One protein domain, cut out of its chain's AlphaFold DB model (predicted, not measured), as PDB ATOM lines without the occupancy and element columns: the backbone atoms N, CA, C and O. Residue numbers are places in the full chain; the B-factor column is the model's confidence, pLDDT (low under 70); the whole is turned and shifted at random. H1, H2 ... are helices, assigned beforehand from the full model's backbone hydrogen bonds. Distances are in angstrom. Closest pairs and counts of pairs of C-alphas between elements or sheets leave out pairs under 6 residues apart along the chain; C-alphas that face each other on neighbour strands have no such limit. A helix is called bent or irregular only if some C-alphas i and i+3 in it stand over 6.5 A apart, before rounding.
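AT A GLANCE: This is residues 1 to 92 of the 92 residues of an uncharacterized protein of Enterobacter sp. 10-1 (UniProt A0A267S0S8). Three helices lie side by side, nearly aligned, as a slender rod-like bundle, their centres making a triangle. H3 is the longest and makes the length of the rod, H2 folds back along it, H1 is the short third member, and residues 87 to 92 stick out at one end. The printed part has 92 residues, with three named helices in the order H1, H2, H3 and no named strand: all helix. It is loose, with a radius of gyration of the C-alphas of 16.5 A, and spans 59 by 18 by 17 A.

IN THESE COORDINATES: H1, residues 2 to 18, begins at C-alpha 2 (-19.374, -10.520, -43.450) and is 24.4 A long from first to last C-alpha. H2, residues 22 to 47, is 39.0 A long; it is neither bent nor irregular, but only just: C-alphas 26 and 29 are 6.2 A apart. H3, residues 54 to 89, is 52.6 A long and ends at C-alpha 89 (-2.707, -24.774, -73.332).

HOW THE PARTS SIT: The three helices form an up-and-down bundle, each running against the one before it. H1 and H2 form a helical hairpin at a shallow tilt of 13 degrees; they touch, H2 with residues 24 to 36 alone, and their closest C-alphas, of Leu 18 and His 25, are 5.3 A apart. H1 and H3 touch and run the same way at a shallow tilt of 12 degrees, the closest C-alphas being those of Ser 14 and Thr 79, 6.2 A apart. H2 and H3 form a helical hairpin at a shallow tilt of 8 degrees; they touch, H3 with residues 57 to 72 alone, the closest C-alphas being those of Arg 43 and Val 61, 6.1 A apart. In H1 and H3 every O i to N i+4 pair is within hydrogen-bond range; in H2 it is 19 of 22.

THE WHOLE: The two C-alphas farthest apart, of Pro 50 and Leu 92, are 59.5 A apart. The printed part has no cut. The link H1 to H2 is tight, and that from H2 to H3 is short. Residues 90 to 92 have pLDDT under 70; the mean of the printed part is 85.6.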
ATOM      1  N   MET A   1     -21.734 -12.454 -40.359       70.56
ATOM      2  CA  MET A   1     -22.390 -12.149 -41.644       70.56
ATOM      3  C   MET A   1     -21.362 -11.822 -42.712       70.56
ATOM      4  O   MET A   1     -21.368 -12.518 -43.711       70.56
ATOM      5  N   ILE A   2     -20.417 -10.903 -42.471       82.00
ATOM      6  CA  ILE A   2     -19.374 -10.520 -43.450       82.00
ATOM      7  C   ILE A   2     -18.631 -11.727 -44.055       82.00
ATOM      8  O   ILE A   2     -18.612 -11.866 -45.268       82.00
ATOM      9  N   PHE A   3     -18.116 -12.662 -43.246       82.31
ATOM     10  CA  PHE A   3     -17.411 -13.843 -43.778       82.31
ATOM     11  C   PHE A   3     -18.266 -14.746 -44.687       82.31
ATOM     12  O   PHE A   3     -17.726 -15.357 -45.597       82.31
ATOM     13  N   ILE A   4     -19.585 -14.813 -44.470       84.56
ATOM     14  CA  ILE A   4     -20.492 -15.602 -45.320       84.56
ATOM     15  C   ILE A   4     -20.755 -14.874 -46.642       84.56
ATOM     16  O   ILE A   4     -20.808 -15.512 -47.685       84.56
ATOM     17  N   LEU A   5     -20.866 -13.542 -46.618       86.56
ATOM     18  CA  LEU A   5     -20.979 -12.743 -47.842       86.56
ATOM     19  C   LEU A   5     -19.718 -12.866 -48.704       86.56
ATOM     20  O   LEU A   5     -19.821 -13.107 -49.900       86.56
ATOM     21  N   VAL A   6     -18.535 -12.767 -48.092       87.81
ATOM     22  CA  VAL A   6     -17.256 -12.959 -48.798       87.81
ATOM     23  C   VAL A   6     -17.163 -14.365 -49.391       87.81
ATOM     24  O   VAL A   6     -16.722 -14.522 -50.524       87.81
ATOM     25  N   TRP A   7     -17.627 -15.377 -48.656       91.62
ATOM     26  CA  TRP A   7     -17.695 -16.752 -49.146       91.62
ATOM     27  C   TRP A   7     -18.613 -16.910 -50.364       91.62
ATOM     28  O   TRP A   7     -18.187 -17.506 -51.349       91.62
ATOM     29  N   LEU A   8     -19.820 -16.331 -50.338       88.44
ATOM     30  CA  LEU A   8     -20.743 -16.351 -51.482       88.44
ATOM     31  C   LEU A   8     -20.119 -15.713 -52.725       88.44
ATOM     32  O   LEU A   8     -20.210 -16.273 -53.814       88.44
ATOM     33  N   ILE A   9     -19.455 -14.565 -52.555       88.56
ATOM     34  CA  ILE A   9     -18.779 -13.875 -53.658       88.56
ATOM     35  C   ILE A   9     -17.652 -14.751 -54.214       88.56
ATOM     36  O   ILE A   9     -17.585 -14.938 -55.422       88.56
ATOM     37  N   ALA A  10     -16.798 -15.316 -53.355       87.75
ATOM     38  CA  ALA A  10     -15.666 -16.143 -53.778       87.75
ATOM     39  C   ALA A  10     -16.092 -17.448 -54.474       87.75
ATOM     40  O   ALA A  10     -15.441 -17.888 -55.423       87.75
ATOM     41  N   MET A  11     -17.182 -18.060 -54.011       90.94
ATOM     42  CA  MET A  11     -17.772 -19.236 -54.645       90.94
ATOM     43  C   MET A  11     -18.356 -18.875 -56.014       90.94
ATOM     44  O   MET A  11     -17.996 -19.502 -57.007       90.94
ATOM     45  N   GLY A  12     -19.177 -17.822 -56.087       85.94
ATOM     46  CA  GLY A  12     -19.800 -17.390 -57.341       85.94
ATOM     47  C   GLY A  12     -18.784 -16.956 -58.399       85.94
ATOM     48  O   GLY A  12     -18.909 -17.325 -59.565       85.94
ATOM     49  N   THR A  13     -17.729 -16.229 -58.014       87.06
ATOM     50  CA  THR A  13     -16.660 -15.861 -58.956       87.06
ATOM     51  C   THR A  13     -15.890 -17.081 -59.449       87.06
ATOM     52  O   THR A  13     -15.570 -17.156 -60.634       87.06
ATOM     53  N   SER A  14     -15.625 -18.055 -58.576       85.31
ATOM     54  CA  SER A  14     -14.947 -19.296 -58.963       85.31
ATOM     55  C   SER A  14     -15.795 -20.158 -59.898       85.31
ATOM     56  O   SER A  14     -15.256 -20.746 -60.832       85.31
ATOM     57  N   GLU A  15     -17.110 -20.225 -59.682       85.06
ATOM     58  CA  GLU A  15     -18.032 -20.922 -60.586       85.06
ATOM     59  C   GLU A  15     -18.082 -20.274 -61.969       85.06
ATOM     60  O   GLU A  15     -17.971 -20.982 -62.967       85.06
ATOM     61  N   LEU A  16     -18.179 -18.943 -62.037       85.56
ATOM     62  CA  LEU A  16     -18.170 -18.205 -63.304       85.56
ATOM     63  C   LEU A  16     -16.866 -18.419 -64.085       85.56
ATOM     64  O   LEU A  16     -16.899 -18.592 -65.300       85.56
ATOM     65  N   LEU A  17     -15.724 -18.445 -63.392       84.00
ATOM     66  CA  LEU A  17     -14.413 -18.685 -64.007       84.00
ATOM     67  C   LEU A  17     -14.246 -20.118 -64.526       84.00
ATOM     68  O   LEU A  17     -13.520 -20.332 -65.493       84.00
ATOM     69  N   LEU A  18     -14.888 -21.096 -63.883       82.88
ATOM     70  CA  LEU A  18     -14.784 -22.515 -64.236       82.88
ATOM     71  C   LEU A  18     -15.954 -23.022 -65.080       82.88
ATOM     72  O   LEU A  18     -15.995 -24.212 -65.385       82.88
ATOM     73  N   TRP A  19     -16.882 -22.148 -65.473       81.06
ATOM     74  CA  TRP A  19     -18.104 -22.508 -66.194       81.06
ATOM     75  C   TRP A  19     -17.831 -23.320 -67.466       81.06
ATOM     76  O   TRP A  19     -18.532 -24.285 -67.765       81.06
ATOM     77  N   SER A  20     -16.765 -22.972 -68.187       77.69
ATOM     78  CA  SER A  20     -16.340 -23.661 -69.411       77.69
ATOM     79  C   SER A  20     -15.815 -25.086 -69.174       77.69
ATOM     80  O   SER A  20     -15.610 -25.824 -70.134       77.69
ATOM     81  N   TYR A  21     -15.598 -25.497 -67.918       78.12
ATOM     82  CA  TYR A  21     -14.981 -26.773 -67.554       78.12
ATOM     83  C   TYR A  21     -15.909 -27.596 -66.651       78.12
ATOM     84  O   TYR A  21     -15.859 -27.505 -65.422       78.12
ATOM     85  N   SER A  22     -16.732 -28.462 -67.255       70.25
ATOM     86  CA  SER A  22     -17.819 -29.187 -66.571       70.25
ATOM     87  C   SER A  22     -17.399 -29.948 -65.304       70.25
ATOM     88  O   SER A  22     -18.137 -29.949 -64.325       70.25
ATOM     89  N   TYR A  23     -16.215 -30.571 -65.283       74.00
ATOM     90  CA  TYR A  23     -15.748 -31.314 -64.104       74.00
ATOM     91  C   TYR A  23     -15.310 -30.390 -62.953       74.00
ATOM     92  O   TYR A  23     -15.637 -30.625 -61.789       74.00
ATOM     93  N   LEU A  24     -14.605 -29.301 -63.272       74.12
ATOM     94  CA  LEU A  24     -14.124 -28.336 -62.278       74.12
ATOM     95  C   LEU A  24     -15.262 -27.475 -61.720       74.12
ATOM     96  O   LEU A  24     -15.222 -27.098 -60.546       74.12
ATOM     97  N   HIS A  25     -16.295 -27.232 -62.527       72.75
ATOM     98  CA  HIS A  25     -17.501 -26.522 -62.117       72.75
ATOM     99  C   HIS A  25     -18.265 -27.240 -60.995       72.75
ATOM    100  O   HIS A  25     -18.827 -26.574 -60.137       72.75
ATOM    101  N   ILE A  26     -18.240 -28.577 -60.944       76.00
ATOM    102  CA  ILE A  26     -18.882 -29.355 -59.870       76.00
ATOM    103  C   ILE A  26     -17.968 -29.461 -58.643       76.00
ATOM    104  O   ILE A  26     -18.429 -29.387 -57.504       76.00
ATOM    105  N   LEU A  27     -16.659 -29.622 -58.852       82.38
ATOM    106  CA  LEU A  27     -15.702 -29.809 -57.760       82.38
ATOM    107  C   LEU A  27     -15.528 -28.538 -56.908       82.38
ATOM    108  O   LEU A  27     -15.507 -28.604 -55.679       82.38
ATOM    109  N   SER A  28     -15.417 -27.380 -57.564       82.56
ATOM    110  CA  SER A  28     -15.219 -26.076 -56.919       82.56
ATOM    111  C   SER A  28     -16.254 -25.770 -55.818       82.56
ATOM    112  O   SER A  28     -15.853 -25.584 -54.661       82.56
ATOM    113  N   PRO A  29     -17.574 -25.788 -56.086       85.75
ATOM    114  CA  PRO A  29     -18.583 -25.470 -55.081       85.75
ATOM    115  C   PRO A  29     -18.601 -26.460 -53.919       85.75
ATOM    116  O   PRO A  29     -18.775 -26.047 -52.772       85.75
ATOM    117  N   VAL A  30     -18.339 -27.747 -54.166       89.19
ATOM    118  CA  VAL A  30     -18.238 -28.755 -53.098       89.19
ATOM    119  C   VAL A  30     -17.117 -28.402 -52.115       89.19
ATOM    120  O   VAL A  30     -17.314 -28.473 -50.896       89.19
ATOM    121  N   ILE A  31     -15.960 -27.958 -52.616       89.06
ATOM    122  CA  ILE A  31     -14.827 -27.547 -51.771       89.06
ATOM    123  C   ILE A  31     -15.178 -26.284 -50.971       89.06
ATOM    124  O   ILE A  31     -14.953 -26.244 -49.755       89.06
ATOM    125  N   TYR A  32     -15.780 -25.276 -51.611       89.69
ATOM    126  CA  TYR A  32     -16.208 -24.043 -50.940       89.69
ATOM    127  C   TYR A  32     -17.248 -24.309 -49.842       89.69
ATOM    128  O   TYR A  32     -17.135 -23.748 -48.747       89.69
ATOM    129  N   VAL A  33     -18.235 -25.172 -50.091       90.94
ATOM    130  CA  VAL A  33     -19.244 -25.564 -49.093       90.94
ATOM    131  C   VAL A  33     -18.594 -26.304 -47.925       90.94
ATOM    132  O   VAL A  33     -18.860 -25.974 -46.767       90.94
ATOM    133  N   THR A  34     -17.690 -27.245 -48.201       90.69
ATOM    134  CA  THR A  34     -16.981 -28.010 -47.162       90.69
ATOM    135  C   THR A  34     -16.152 -27.095 -46.257       90.69
ATOM    136  O   THR A  34     -16.230 -27.198 -45.029       90.69
ATOM    137  N   LEU A  35     -15.425 -26.132 -46.836       91.00
ATOM    138  CA  LEU A  35     -14.682 -25.117 -46.082       91.00
ATOM    139  C   LEU A  35     -15.604 -24.271 -45.191       91.00
ATOM    140  O   LEU A  35     -15.273 -24.010 -44.031       91.00
ATOM    141  N   CYS A  36     -16.768 -23.869 -45.705       91.62
ATOM    142  CA  CYS A  36     -17.749 -23.093 -44.947       91.62
ATOM    143  C   CYS A  36     -18.322 -23.893 -43.767       91.62
ATOM    144  O   CYS A  36     -18.360 -23.397 -42.637       91.62
ATOM    145  N   LEU A  37     -18.695 -25.155 -43.991       92.12
ATOM    146  CA  LEU A  37     -19.173 -26.048 -42.934       92.12
ATOM    147  C   LEU A  37     -18.108 -26.259 -41.854       92.12
ATOM    148  O   LEU A  37     -18.414 -26.152 -40.664       92.12
ATOM    149  N   MET A  38     -16.852 -26.481 -42.250       93.00
ATOM    150  CA  MET A  38     -15.742 -26.636 -41.310       93.00
ATOM    151  C   MET A  38     -15.532 -25.366 -40.473       93.00
ATOM    152  O   MET A  38     -15.381 -25.449 -39.250       93.00
ATOM    153  N   TYR A  39     -15.593 -24.187 -41.098       91.69
ATOM    154  CA  TYR A  39     -15.526 -22.903 -40.401       91.69
ATOM    155  C   TYR A  39     -16.660 -22.740 -39.379       91.69
ATOM    156  O   TYR A  39     -16.412 -22.396 -38.220       91.69
ATOM    157  N   LEU A  40     -17.906 -23.019 -39.773       92.00
ATOM    158  CA  LEU A  40     -19.068 -22.918 -38.887       92.00
ATOM    159  C   LEU A  40     -18.981 -23.904 -37.719       92.00
ATOM    160  O   LEU A  40     -19.258 -23.525 -36.575       92.00
ATOM    161  N   TYR A  41     -18.547 -25.135 -37.985       92.94
ATOM    162  CA  TYR A  41     -18.351 -26.164 -36.970       92.94
ATOM    163  C   TYR A  41     -17.296 -25.744 -35.940       92.94
ATOM    164  O   TYR A  41     -17.575 -25.724 -34.738       92.94
ATOM    165  N   GLN A  42     -16.111 -25.321 -36.392       91.12
ATOM    166  CA  GLN A  42     -15.045 -24.874 -35.493       91.12
ATOM    167  C   GLN A  42     -15.453 -23.623 -34.708       91.12
ATOM    168  O   GLN A  42     -15.205 -23.533 -33.504       91.12
ATOM    169  N   ARG A  43     -16.164 -22.686 -35.344       90.19
ATOM    170  CA  ARG A  43     -16.698 -21.495 -34.674       90.19
ATOM    171  C   ARG A  43     -17.699 -21.860 -33.577       90.19
ATOM    172  O   ARG A  43     -17.664 -21.250 -32.506       90.19
ATOM    173  N   LYS A  44     -18.580 -22.839 -33.817       90.38
ATOM    174  CA  LYS A  44     -19.532 -23.331 -32.809       90.38
ATOM    175  C   LYS A  44     -18.802 -24.020 -31.655       90.38
ATOM    176  O   LYS A  44     -19.124 -23.728 -30.504       90.38
ATOM    177  N   LYS A  45     -17.792 -24.845 -31.962       90.81
ATOM    178  CA  LYS A  45     -16.947 -25.537 -30.975       90.81
ATOM    179  C   LYS A  45     -16.224 -24.557 -30.046       90.81
ATOM    180  O   LYS A  45     -16.274 -24.739 -28.838       90.81
ATOM    181  N   ILE A  46     -15.621 -23.492 -30.582       88.94
ATOM    182  CA  ILE A  46     -14.922 -22.477 -29.768       88.94
ATOM    183  C   ILE A  46     -15.893 -21.740 -28.834       88.94
ATOM    184  O   ILE A  46     -15.553 -21.478 -27.686       88.94
ATOM    185  N   ARG A  47     -17.107 -21.425 -29.305       85.25
ATOM    186  CA  ARG A  47     -18.123 -20.718 -28.504       85.25
ATOM    187  C   ARG A  47     -18.705 -21.545 -27.357       85.25
ATOM    188  O   ARG A  47     -19.157 -20.962 -26.385       85.25
ATOM    189  N   HIS A  48     -18.737 -22.869 -27.492       87.62
ATOM    190  CA  HIS A  48     -19.290 -23.779 -26.479       87.62
ATOM    191  C   HIS A  48     -18.206 -24.406 -25.595       87.62
ATOM    192  O   HIS A  48     -18.479 -25.384 -24.909       87.62
ATOM    193  N   CYS A  49     -16.974 -23.894 -25.629       86.44
ATOM    194  CA  CYS A  49     -15.883 -24.430 -24.828       86.44
ATOM    195  C   CYS A  49     -15.864 -23.722 -23.459       86.44
ATOM    196  O   CYS A  49     -15.531 -22.533 -23.418       86.44
ATOM    197  N   PRO A  50     -16.247 -24.410 -22.363       80.12
ATOM    198  CA  PRO A  50     -16.379 -23.797 -21.039       80.12
ATOM    199  C   PRO A  50     -15.026 -23.417 -20.424       80.12
ATOM    200  O   PRO A  50     -14.970 -22.510 -19.601       80.12
ATOM    201  N   ASP A  51     -13.942 -24.052 -20.873       84.81
ATOM    202  CA  ASP A  51     -12.590 -23.853 -20.334       84.81
ATOM    203  C   ASP A  51     -11.924 -22.549 -20.805       84.81
ATOM    204  O   ASP A  51     -10.866 -22.180 -20.303       84.81
ATOM    205  N   LEU A  52     -12.506 -21.847 -21.787       82.81
ATOM    206  CA  LEU A  52     -11.929 -20.616 -22.327       82.81
ATOM    207  C   LEU A  52     -12.591 -19.362 -21.766       82.81
ATOM    208  O   LEU A  52     -13.814 -19.220 -21.786       82.81
ATOM    209  N   SER A  53     -11.760 -18.379 -21.417       88.44
ATOM    210  CA  SER A  53     -12.235 -17.035 -21.096       88.44
ATOM    211  C   SER A  53     -12.907 -16.367 -22.306       88.44
ATOM    212  O   SER A  53     -12.574 -16.628 -23.467       88.44
ATOM    213  N   ILE A  54     -13.831 -15.436 -22.048       86.94
ATOM    214  CA  ILE A  54     -14.579 -14.715 -23.096       86.94
ATOM    215  C   ILE A  54     -13.630 -14.026 -24.096       86.94
ATOM    216  O   ILE A  54     -13.898 -13.998 -25.300       86.94
ATOM    217  N   ASN A  55     -12.508 -13.479 -23.620       88.38
ATOM    218  CA  ASN A  55     -11.530 -12.803 -24.474       88.38
ATOM    219  C   ASN A  55     -10.760 -13.789 -25.358       88.38
ATOM    220  O   ASN A  55     -10.604 -13.539 -26.555       88.38
ATOM    221  N   GLU A  56     -10.349 -14.939 -24.824       89.25
ATOM    222  CA  GLU A  56      -9.683 -15.967 -25.625       89.25
ATOM    223  C   GLU A  56     -10.610 -16.571 -26.683       89.25
ATOM    224  O   GLU A  56     -10.185 -16.794 -27.821       89.25
ATOM    225  N   GLN A  57     -11.892 -16.774 -26.356       88.38
ATOM    226  CA  GLN A  57     -12.886 -17.214 -27.334       88.38
ATOM    227  C   GLN A  57     -13.000 -16.219 -28.497       88.38
ATOM    228  O   GLN A  57     -13.002 -16.628 -29.662       88.38
ATOM    229  N   LYS A  58     -13.042 -14.909 -28.209       87.94
ATOM    230  CA  LYS A  58     -13.074 -13.861 -29.245       87.94
ATOM    231  C   LYS A  58     -11.828 -13.904 -30.131       87.94
ATOM    232  O   LYS A  58     -11.971 -13.904 -31.354       87.94
ATOM    233  N   ILE A  59     -10.634 -14.002 -29.541       90.25
ATOM    234  CA  ILE A  59      -9.363 -14.066 -30.284       90.25
ATOM    235  C   ILE A  59      -9.312 -15.313 -31.174       90.25
ATOM    236  O   ILE A  59      -8.972 -15.214 -32.354       90.25
ATOM    237  N   ARG A  60      -9.704 -16.487 -30.659       91.31
ATOM    238  CA  ARG A  60      -9.720 -17.724 -31.457       91.31
ATOM    239  C   ARG A  60     -10.732 -17.671 -32.595       91.31
ATOM    240  O   ARG A  60     -10.411 -18.108 -33.698       91.31
ATOM    241  N   VAL A  61     -11.922 -17.111 -32.369       89.62
ATOM    242  CA  VAL A  61     -12.918 -16.916 -33.437       89.62
ATOM    243  C   VAL A  61     -12.405 -15.943 -34.501       89.62
ATOM    244  O   VAL A  61     -12.624 -16.184 -35.689       89.62
ATOM    245  N   LEU A  62     -11.704 -14.875 -34.105       90.62
ATOM    246  CA  LEU A  62     -11.095 -13.931 -35.044       90.62
ATOM    247  C   LEU A  62     -10.005 -14.613 -35.882       90.62
ATOM    248  O   LEU A  62     -10.049 -14.547 -37.109       90.62
ATOM    249  N   ARG A  63      -9.082 -15.336 -35.233       91.94
ATOM    250  CA  ARG A  63      -8.019 -16.102 -35.903       91.94
ATOM    251  C   ARG A  63      -8.597 -17.119 -36.885       91.94
ATOM    252  O   ARG A  63      -8.114 -17.221 -38.006       91.94
ATOM    253  N   LEU A  64      -9.657 -17.822 -36.491       92.94
ATOM    254  CA  LEU A  64     -10.371 -18.749 -37.365       92.94
ATOM    255  C   LEU A  64     -10.963 -18.035 -38.592       92.94
ATOM    256  O   LEU A  64     -10.869 -18.549 -39.701       92.94
ATOM    257  N   GLY A  65     -11.546 -16.847 -38.406       90.00
ATOM    258  CA  GLY A  65     -12.045 -16.014 -39.506       90.00
ATOM    259  C   GLY A  65     -10.946 -15.590 -40.481       90.00
ATOM    260  O   GLY A  65     -11.153 -15.652 -41.690       90.00
ATOM    261  N   ILE A  66      -9.768 -15.223 -39.970       91.88
ATOM    262  CA  ILE A  66      -8.605 -14.864 -40.795       91.88
ATOM    263  C   ILE A  66      -8.130 -16.072 -41.610       91.88
ATOM    264  O   ILE A  66      -7.953 -15.958 -42.819       91.88
ATOM    265  N   VAL A  67      -7.981 -17.244 -40.983       93.19
ATOM    266  CA  VAL A  67      -7.577 -18.478 -41.682       93.19
ATOM    267  C   VAL A  67      -8.591 -18.856 -42.762       93.19
ATOM    268  O   VAL A  67      -8.200 -19.207 -43.872       93.19
ATOM    269  N   PHE A  68      -9.887 -18.734 -42.468       92.25
ATOM    270  CA  PHE A  68     -10.947 -18.969 -43.446       92.25
ATOM    271  C   PHE A  68     -10.849 -18.017 -44.646       92.25
ATOM    272  O   PHE A  68     -10.959 -18.455 -45.789       92.25
ATOM    273  N   LEU A  69     -10.578 -16.731 -44.406       92.00
ATOM    274  CA  LEU A  69     -10.388 -15.742 -45.469       92.00
ATOM    275  C   LEU A  69      -9.166 -16.061 -46.343       92.00
ATOM    276  O   LEU A  69      -9.267 -16.034 -47.567       92.00
ATOM    277  N   ILE A  70      -8.038 -16.414 -45.724       92.62
ATOM    278  CA  ILE A  70      -6.813 -16.808 -46.435       92.62
ATOM    279  C   ILE A  70      -7.070 -18.049 -47.298       92.62
ATOM    280  O   ILE A  70      -6.689 -18.067 -48.465       92.62
ATOM    281  N   ALA A  71      -7.759 -19.061 -46.765       90.88
ATOM    282  CA  ALA A  71      -8.097 -20.265 -47.519       90.88
ATOM    283  C   ALA A  71      -8.957 -19.950 -48.756       90.88
ATOM    284  O   ALA A  71      -8.688 -20.472 -49.836       90.88
ATOM    285  N   MET A  72      -9.942 -19.052 -48.631       92.00
ATOM    286  CA  MET A  72     -10.756 -18.616 -49.773       92.00
ATOM    287  C   MET A  72      -9.940 -17.870 -50.834       92.00
ATOM    288  O   MET A  72     -10.172 -18.080 -52.022       92.00
ATOM    289  N   LEU A  73      -8.985 -17.028 -50.423       91.44
ATOM    290  CA  LEU A  73      -8.092 -16.319 -51.345       91.44
ATOM    291  C   LEU A  73      -7.173 -17.282 -52.103       91.44
ATOM    292  O   LEU A  73      -7.006 -17.132 -53.310       91.44
ATOM    293  N   ILE A  74      -6.619 -18.287 -51.419       92.38
ATOM    294  CA  ILE A  74      -5.792 -19.326 -52.050       92.38
ATOM    295  C   ILE A  74      -6.617 -20.113 -53.070       92.38
ATOM    296  O   ILE A  74      -6.172 -20.302 -54.198       92.38
ATOM    297  N   MET A  75      -7.831 -20.528 -52.698       91.06
ATOM    298  CA  MET A  75      -8.741 -21.229 -53.608       91.06
ATOM    299  C   MET A  75      -9.069 -20.386 -54.841       91.06
ATOM    300  O   MET A  75      -8.973 -20.881 -55.959       91.06
ATOM    301  N   LEU A  76      -9.380 -19.100 -54.659       89.50
ATOM    302  CA  LEU A  76      -9.665 -18.200 -55.775       89.50
ATOM    303  C   LEU A  76      -8.440 -18.026 -56.685       89.50
ATOM    304  O   LEU A  76      -8.564 -18.083 -57.907       89.50
ATOM    305  N   ALA A  77      -7.250 -17.862 -56.103       90.38
ATOM    306  CA  ALA A  77      -6.005 -17.758 -56.856       90.38
ATOM    307  C   ALA A  77      -5.727 -19.032 -57.668       90.38
ATOM    308  O   ALA A  77      -5.360 -18.929 -58.838       90.38
ATOM    309  N   LEU A  78      -5.947 -20.214 -57.085       89.00
ATOM    310  CA  LEU A  78      -5.836 -21.494 -57.788       89.00
ATOM    311  C   LEU A  78      -6.829 -21.577 -58.946       89.00
ATOM    312  O   LEU A  78      -6.428 -21.915 -60.055       89.00
ATOM    313  N   THR A  79      -8.091 -21.210 -58.724       88.50
ATOM    314  CA  THR A  79      -9.117 -21.185 -59.774       88.50
ATOM    315  C   THR A  79      -8.709 -20.293 -60.947       88.50
ATOM    316  O   THR A  79      -8.820 -20.703 -62.103       88.50
ATOM    317  N   VAL A  80      -8.176 -19.098 -60.667       87.75
ATOM    318  CA  VAL A  80      -7.663 -18.187 -61.702       87.75
ATOM    319  C   VAL A  80      -6.487 -18.813 -62.453       87.75
ATOM    320  O   VAL A  80      -6.483 -18.794 -63.681       87.75
ATOM    321  N   HIS A  81      -5.518 -19.404 -61.748       88.00
ATOM    322  CA  HIS A  81      -4.366 -20.051 -62.387       88.00
ATOM    323  C   HIS A  81      -4.787 -21.222 -63.273       88.00
ATOM    324  O   HIS A  81      -4.281 -21.346 -64.383       88.00
ATOM    325  N   ILE A  82      -5.730 -22.049 -62.818       85.38
ATOM    326  CA  ILE A  82      -6.269 -23.168 -63.598       85.38
ATOM    327  C   ILE A  82      -6.949 -22.647 -64.867       85.38
ATOM    328  O   ILE A  82      -6.654 -23.138 -65.953       85.38
ATOM    329  N   ASN A  83      -7.806 -21.629 -64.754       85.19
ATOM    330  CA  ASN A  83      -8.476 -21.050 -65.916       85.19
ATOM    331  C   ASN A  83      -7.475 -20.470 -66.933       85.19
ATOM    332  O   ASN A  83      -7.600 -20.712 -68.132       85.19
ATOM    333  N   VAL A  84      -6.448 -19.751 -66.461       85.88
ATOM    334  CA  VAL A  84      -5.384 -19.203 -67.321       85.88
ATOM    335  C   VAL A  84      -4.573 -20.319 -67.981       85.88
ATOM    336  O   VAL A  84      -4.330 -20.259 -69.183       85.88
ATOM    337  N   LEU A  85      -4.186 -21.352 -67.226       85.44
ATOM    338  CA  LEU A  85      -3.429 -22.489 -67.746       85.44
ATOM    339  C   LEU A  85      -4.218 -23.203 -68.848       85.44
ATOM    340  O   LEU A  85      -3.697 -23.415 -69.937       85.44
ATOM    341  N   ILE A  86      -5.488 -23.530 -68.601       81.69
ATOM    342  CA  ILE A  86      -6.298 -24.227 -69.601       81.69
ATOM    343  C   ILE A  86      -6.557 -23.329 -70.819       81.69
ATOM    344  O   ILE A  86      -6.494 -23.813 -71.941       81.69
ATOM    345  N   SER A  87      -6.764 -22.024 -70.637       80.75
ATOM    346  CA  SER A  87      -6.929 -21.085 -71.757       80.75
ATOM    347  C   SER A  87      -5.676 -20.974 -72.643       80.75
ATOM    348  O   SER A  87      -5.785 -20.860 -73.864       80.75
ATOM    349  N   LEU A  88      -4.479 -21.041 -72.045       80.88
ATOM    350  CA  LEU A  88      -3.203 -20.991 -72.770       80.88
ATOM    351  C   LEU A  88      -2.859 -22.312 -73.469       80.88
ATOM    352  O   LEU A  88      -2.377 -22.288 -74.597       80.88
ATOM    353  N   TYR A  89      -3.088 -23.453 -72.812       72.56
ATOM    354  CA  TYR A  89      -2.707 -24.774 -73.332       72.56
ATOM    355  C   TYR A  89      -3.815 -25.477 -74.125       72.56
ATOM    356  O   TYR A  89      -3.513 -26.354 -74.922       72.56
ATOM    357  N   GLY A  90      -5.082 -25.120 -73.916       60.50
ATOM    358  CA  GLY A  90      -6.229 -25.672 -74.646       60.50
ATOM    359  C   GLY A  90      -6.518 -24.987 -75.985       60.50
ATOM    360  O   GLY A  90      -7.379 -25.458 -76.719       60.50
ATOM    361  N   ASN A  91      -5.822 -23.886 -76.295       53.44
ATOM    362  CA  ASN A  91      -5.854 -23.192 -77.591       53.44
ATOM    363  C   ASN A  91      -4.655 -23.546 -78.504       53.44
ATOM    364  O   ASN A  91      -4.477 -22.907 -79.542       53.44
ATOM    365  N   LEU A  92      -3.829 -24.522 -78.108       44.00
ATOM    366  CA  LEU A  92      -2.803 -25.174 -78.936       44.00
ATOM    367  C   LEU A  92      -3.365 -26.479 -79.508       44.00
ATOM    368  O   LEU A  92      -3.037 -26.779 -80.676       44.00
TER     369      LEU A  92